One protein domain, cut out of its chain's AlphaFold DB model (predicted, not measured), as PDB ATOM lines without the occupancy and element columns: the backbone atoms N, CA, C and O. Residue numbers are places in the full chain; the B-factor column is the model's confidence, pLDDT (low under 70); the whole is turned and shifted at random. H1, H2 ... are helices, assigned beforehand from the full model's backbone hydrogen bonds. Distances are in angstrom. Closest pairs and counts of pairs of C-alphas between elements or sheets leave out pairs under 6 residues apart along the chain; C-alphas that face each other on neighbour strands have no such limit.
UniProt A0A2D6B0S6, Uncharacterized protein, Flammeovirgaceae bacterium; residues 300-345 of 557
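Overview. This is residues 300 to 345 of the 557 residues of an uncharacterized protein of Flammeovirgaceae bacterium (UniProt A0A2D6B0S6). A nine-residue helix, H3, stands inside a wide arc of chain, residues 312 to 333, that leaves the end of the short helix H2, swings round H3 and comes back to its beginning. H3 packs on H2 through a small contact, and the short helix H1 is near H2 on the side away from H3. The printed part has 46 residues with three named helices, in the order H1, H2, H3, and no named strand; the class is all helix, although under half of the residues, 19 of 46, are in named elements. The whole is only just compact, close to loose, with a radius of gyration of the C-alphas of 11.1 A and spans of 29 by 25 by 17 A.

Along the chain. H1 holds residues 300 to 304, 6.0 A from first to last C-alpha, and begins at C-alpha 300, (17.239, 34.119, -10.463). H2 holds residues 307 to 311, 6.5 A long, and ends at C-alpha 311, (17.905, 26.886, 2.648). H3 holds residues 334 to 342, is 12.0 A long, and ends at C-alpha 342, (22.219, 29.087, 11.297).

Arrangement. H1 and H2 are close but not clearly touching; their closest C-alphas, those of Leu 302 and Asn 308, are 6.0 A apart. H2 and H3 touch, with 4 pairs of C-alphas within 8 A; the closest C-alphas are those of Val 310 and Lys 335, 6.6 A apart. H1 and H3 are apart. In H1, H2 and H3 every O i to N i+4 pair is within hydrogen-bond range.

Size, cuts and confidence. The two C-alphas farthest apart are those of Ala 300 and Thr 323, 29.9 A. The printed part has no cut. The link from H1 to H2, 2 residues, is tight, and the link from H2 to H3, 22 residues, is long. The mean pLDDT of the printed part is 76.8, and residues 300 to 314 are under 70 in this model.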
ATOM      1  N   ALA A 300      15.930  33.843  -9.874       65.50
ATOM      2  CA  ALA A 300      17.239  34.119 -10.463       65.50
ATOM      3  C   ALA A 300      18.128  34.998  -9.562       65.50
ATOM      4  O   ALA A 300      19.327  34.755  -9.462       65.50
ATOM      5  N   ALA A 301      17.568  35.995  -8.869       63.56
ATOM      6  CA  ALA A 301      18.307  36.826  -7.916       63.56
ATOM      7  C   ALA A 301      18.689  36.051  -6.638       63.56
ATOM      8  O   ALA A 301      19.805  36.186  -6.140       63.56
ATOM      9  N   LEU A 302      17.796  35.203  -6.123       63.41
ATOM     10  CA  LEU A 302      18.049  34.295  -4.998       63.41
ATOM     11  C   LEU A 302      19.094  33.229  -5.353       63.41
ATOM     12  O   LEU A 302      19.899  32.860  -4.494       63.41
ATOM     13  N   ASP A 303      19.111  32.768  -6.604       69.38
ATOM     14  CA  ASP A 303      20.105  31.835  -7.133       69.38
ATOM     15  C   ASP A 303      21.463  32.522  -7.362       69.38
ATOM     16  O   ASP A 303      22.493  31.994  -6.946       69.38
ATOM     17  N   GLN A 304      21.481  33.761  -7.876       68.56
ATOM     18  CA  GLN A 304      22.699  34.584  -7.960       68.56
ATOM     19  C   GLN A 304      23.301  34.896  -6.582       68.56
ATOM     20  O   GLN A 304      24.522  34.921  -6.434       68.56
ATOM     21  N   LEU A 305      22.464  35.098  -5.560       64.31
ATOM     22  CA  LEU A 305      22.899  35.240  -4.166       64.31
ATOM     23  C   LEU A 305      23.216  33.889  -3.496       64.31
ATOM     24  O   LEU A 305      23.674  33.859  -2.353       64.31
ATOM     25  N   GLY A 306      22.970  32.766  -4.179       63.41
ATOM     26  CA  GLY A 306      23.196  31.411  -3.677       63.41
ATOM     27  C   GLY A 306      22.331  31.026  -2.473       63.41
ATOM     28  O   GLY A 306      22.621  30.023  -1.817       63.41
ATOM     29  N   LEU A 307      21.282  31.796  -2.162       63.09
ATOM     30  CA  LEU A 307      20.436  31.621  -0.975       63.09
ATOM     31  C   LEU A 307      19.515  30.406  -1.096       63.09
ATOM     32  O   LEU A 307      19.295  29.704  -0.107       63.09
ATOM     33  N   ASN A 308      19.076  30.090  -2.316       62.81
ATOM     34  CA  ASN A 308      18.358  28.848  -2.600       62.81
ATOM     35  C   ASN A 308      19.202  27.611  -2.258       62.81
ATOM     36  O   ASN A 308      18.646  26.578  -1.916       62.81
ATOM     37  N   GLN A 309      20.535  27.701  -2.255       62.59
ATOM     38  CA  GLN A 309      21.384  26.593  -1.805       62.59
ATOM     39  C   GLN A 309      21.623  26.564  -0.292       62.59
ATOM     40  O   GLN A 309      22.006  25.519   0.227       62.59
ATOM     41  N   VAL A 310      21.428  27.684   0.410       62.75
ATOM     42  CA  VAL A 310      21.571  27.757   1.876       62.75
ATOM     43  C   VAL A 310      20.358  27.136   2.565       62.75
ATOM     44  O   VAL A 310      20.517  26.391   3.523       62.75
ATOM     45  N   PHE A 311      19.151  27.401   2.058       66.44
ATOM     46  CA  PHE A 311      17.905  26.886   2.648       66.44
ATOM     47  C   PHE A 311      17.231  25.780   1.824       66.44
ATOM     48  O   PHE A 311      16.334  25.107   2.325       66.44
ATOM     49  N   GLY A 312      17.641  25.565   0.570       58.75
ATOM     50  CA  GLY A 312      17.024  24.574  -0.318       58.75
ATOM     51  C   GLY A 312      17.477  23.136  -0.084       58.75
ATOM     52  O   GLY A 312      16.865  22.217  -0.627       58.75
ATOM     53  N   ASN A 313      18.488  22.896   0.757       66.69
ATOM     54  CA  ASN A 313      18.686  21.560   1.308       66.69
ATOM     55  C   ASN A 313      17.652  21.349   2.419       66.69
ATOM     56  O   ASN A 313      17.947  21.554   3.593       66.69
ATOM     57  N   ALA A 314      16.435  20.948   2.041       58.19
ATOM     58  CA  ALA A 314      15.289  20.768   2.942       58.19
ATOM     59  C   ALA A 314      15.542  19.800   4.121       58.19
ATOM     60  O   ALA A 314      14.710  19.685   5.018       58.19
ATOM     61  N   ASN A 315      16.691  19.119   4.134       70.38
ATOM     62  CA  ASN A 315      17.117  18.211   5.191       70.38
ATOM     63  C   ASN A 315      18.105  18.838   6.194       70.38
ATOM     64  O   ASN A 315      18.413  18.199   7.198       70.38
ATOM     65  N   GLN A 316      18.604  20.060   5.969       75.88
ATOM     66  CA  GLN A 316      19.449  20.750   6.946       75.88
ATOM     67  C   GLN A 316      18.583  21.422   8.012       75.88
ATOM     68  O   GLN A 316      17.929  22.437   7.777       75.88
ATOM     69  N   GLN A 317      18.573  20.845   9.212       80.06
ATOM     70  CA  GLN A 317      17.917  21.453  10.368       80.06
ATOM     71  C   GLN A 317      18.720  22.662  10.861       80.06
ATOM     72  O   GLN A 317      19.947  22.605  10.935       80.06
ATOM     73  N   ILE A 318      18.034  23.749  11.225       82.31
ATOM     74  CA  ILE A 318      18.664  24.914  11.864       82.31
ATOM     75  C   ILE A 318      19.242  24.468  13.211       82.31
ATOM     76  O   ILE A 318      18.512  23.986  14.076       82.31
ATOM     77  N   LYS A 319      20.550  24.654  13.398       81.12
ATOM     78  CA  LYS A 319      21.290  24.162  14.575       81.12
ATOM     79  C   LYS A 319      21.348  25.177  15.709       81.12
ATOM     80  O   LYS A 319      21.553  24.811  16.863       81.12
ATOM     81  N   ARG A 320      21.197  26.466  15.395       81.88
ATOM     82  CA  ARG A 320      21.250  27.551  16.378       81.88
ATOM     83  C   ARG A 320      20.441  28.757  15.912       81.88
ATOM     84  O   ARG A 320      20.460  29.109  14.737       81.88
ATOM     85  N   VAL A 321      19.796  29.433  16.860       81.75
ATOM     86  CA  VAL A 321      19.250  30.780  16.649       81.75
ATOM     87  C   VAL A 321      20.378  31.802  16.854       81.75
ATOM     88  O   VAL A 321      21.025  31.774  17.904       81.75
ATOM     89  N   PRO A 322      20.654  32.690  15.887       81.44
ATOM     90  CA  PRO A 322      21.722  33.676  16.009       81.44
ATOM     91  C   PRO A 322      21.497  34.614  17.196       81.44
ATOM     92  O   PRO A 322      20.379  35.073  17.431       81.44
ATOM     93  N   THR A 323      22.563  34.963  17.912       80.75
ATOM     94  CA  THR A 323      22.526  36.089  18.852       80.75
ATOM     95  C   THR A 323      22.645  37.401  18.082       80.75
ATOM     96  O   THR A 323      23.351  37.475  17.074       80.75
ATOM     97  N   THR A 324      21.976  38.451  18.553       76.38
ATOM     98  CA  THR A 324      22.036  39.773  17.923       76.38
ATOM     99  C   THR A 324      23.480  40.286  17.854       76.38
ATOM    100  O   THR A 324      24.258  40.125  18.790       76.38
ATOM    101  N   GLY A 325      23.849  40.891  16.719       81.56
ATOM    102  CA  GLY A 325      25.173  41.492  16.518       81.56
ATOM    103  C   GLY A 325      26.287  40.542  16.064       81.56
ATOM    104  O   GLY A 325      27.440  40.966  16.034       81.56
ATOM    105  N   LEU A 326      25.984  39.294  15.689       81.00
ATOM    106  CA  LEU A 326      26.983  38.386  15.117       81.00
ATOM    107  C   LEU A 326      27.435  38.892  13.731       81.00
ATOM    108  O   LEU A 326      26.695  38.792  12.754       81.00
ATOM    109  N   GLN A 327      28.643  39.444  13.645       86.00
ATOM    110  CA  GLN A 327      29.241  39.883  12.381       86.00
ATOM    111  C   GLN A 327      30.075  38.752  11.774       86.00
ATOM    112  O   GLN A 327      30.768  38.038  12.497       86.00
ATOM    113  N   GLY A 328      29.997  38.583  10.451       84.38
ATOM    114  CA  GLY A 328      30.880  37.673   9.723       84.38
ATOM    115  C   GLY A 328      32.331  38.152   9.754       84.38
ATOM    116  O   GLY A 328      32.606  39.343   9.911       84.38
ATOM    117  N   THR A 329      33.268  37.221   9.595       88.94
ATOM    118  CA  THR A 329      34.692  37.561   9.478       88.94
ATOM    119  C   THR A 329      34.939  38.312   8.163       88.94
ATOM    120  O   THR A 329      34.280  38.056   7.156       88.94
ATOM    121  N   ALA A 330      35.884  39.256   8.143       86.56
ATOM    122  CA  ALA A 330      36.221  39.993   6.925       86.56
ATOM    123  C   ALA A 330      36.620  39.035   5.783       86.56
ATOM    124  O   ALA A 330      37.457  38.155   5.973       86.56
ATOM    125  N   GLY A 331      36.030  39.223   4.598       88.44
ATOM    126  CA  GLY A 331      36.259  38.375   3.418       88.44
ATOM    127  C   GLY A 331      35.294  37.194   3.271       88.44
ATOM    128  O   GLY A 331      35.352  36.497   2.264       88.44
ATOM    129  N   MET A 332      34.395  36.996   4.233       89.12
ATOM    130  CA  MET A 332      33.368  35.960   4.193       89.12
ATOM    131  C   MET A 332      32.218  36.342   3.253       89.12
ATOM    132  O   MET A 332      31.716  37.469   3.285       89.12
ATOM    133  N   THR A 333      31.769  35.402   2.426       88.06
ATOM    134  CA  THR A 333      30.569  35.578   1.600       88.06
ATOM    135  C   THR A 333      29.300  35.519   2.456       88.06
ATOM    136  O   THR A 333      29.278  34.920   3.531       88.06
ATOM    137  N   ILE A 334      28.193  36.090   1.967       80.31
ATOM    138  CA  ILE A 334      26.889  36.030   2.658       80.31
ATOM    139  C   ILE A 334      26.446  34.574   2.875       80.31
ATOM    140  O   ILE A 334      25.917  34.246   3.933       80.31
ATOM    141  N   LYS A 335      26.707  33.687   1.904       81.81
ATOM    142  CA  LYS A 335      26.420  32.249   2.002       81.81
ATOM    143  C   LYS A 335      27.188  31.595   3.148       81.81
ATOM    144  O   LYS A 335      26.593  30.884   3.953       81.81
ATOM    145  N   GLU A 336      28.494  31.836   3.229       83.62
ATOM    146  CA  GLU A 336      29.320  31.297   4.311       83.62
ATOM    147  C   GLU A 336      28.868  31.859   5.662       83.62
ATOM    148  O   GLU A 336      28.729  31.099   6.617       83.62
ATOM    149  N   TRP A 337      28.575  33.161   5.739       88.88
ATOM    150  CA  TRP A 337      28.096  33.792   6.967       88.88
ATOM    151  C   TRP A 337      26.767  33.198   7.437       88.88
ATOM    152  O   TRP A 337      26.660  32.802   8.594       88.88
ATOM    153  N   LEU A 338      25.773  33.059   6.553       86.25
ATOM    154  CA  LEU A 338      24.485  32.443   6.888       86.25
ATOM    155  C   LEU A 338      24.640  30.976   7.309       86.25
ATOM    156  O   LEU A 338      23.983  30.549   8.262       86.25
ATOM    157  N   ASN A 339      25.541  30.233   6.658       84.19
ATOM    158  CA  ASN A 339      25.882  28.870   7.054       84.19
ATOM    159  C   ASN A 339      26.499  28.824   8.456       84.19
ATOM    160  O   ASN A 339      26.038  28.050   9.286       84.19
ATOM    161  N   GLU A 340      27.471  29.676   8.784       84.62
ATOM    162  CA  GLU A 340      28.018  29.741  10.147       84.62
ATOM    163  C   GLU A 340      26.998  30.228  11.182       84.62
ATOM    164  O   GLU A 340      27.061  29.870  12.363       84.62
ATOM    165  N   MET A 341      26.048  31.059  10.759       86.06
ATOM    166  CA  MET A 341      25.080  31.667  11.654       86.06
ATOM    167  C   MET A 341      23.992  30.669  12.077       86.06
ATOM    168  O   MET A 341      23.773  30.501  13.283       86.06
ATOM    169  N   PHE A 342      23.360  29.997  11.105       85.50
ATOM    170  CA  PHE A 342      22.219  29.087  11.297       85.50
ATOM    171  C   PHE A 342      22.596  27.606  11.348       85.50
ATOM    172  O   PHE A 342      21.928  26.818  12.025       85.50
ATOM    173  N   PHE A 343      23.677  27.231  10.670       85.50
ATOM    174  CA  PHE A 343      24.149  25.855  10.551       85.50
ATOM    175  C   PHE A 343      25.611  25.716  11.013       85.50
ATOM    176  O   PHE A 343      26.400  25.067  10.319       85.50
ATOM    177  N   PRO A 344      26.011  26.311  12.163       83.44
ATOM    178  CA  PRO A 344      27.391  26.227  12.614       83.44
ATOM    179  C   PRO A 344      27.829  24.768  12.714       83.44
ATOM    180  O   PRO A 344      27.071  23.895  13.147       83.44
ATOM    181  N   PHE A 345      29.083  24.512  12.357       75.38
ATOM    182  CA  PHE A 345      29.693  23.221  12.621       75.38
ATOM    183  C   PHE A 345      29.846  23.045  14.139       75.38
ATOM    184  O   PHE A 345      30.704  23.676  14.763       75.38
TER     185      PHE A 345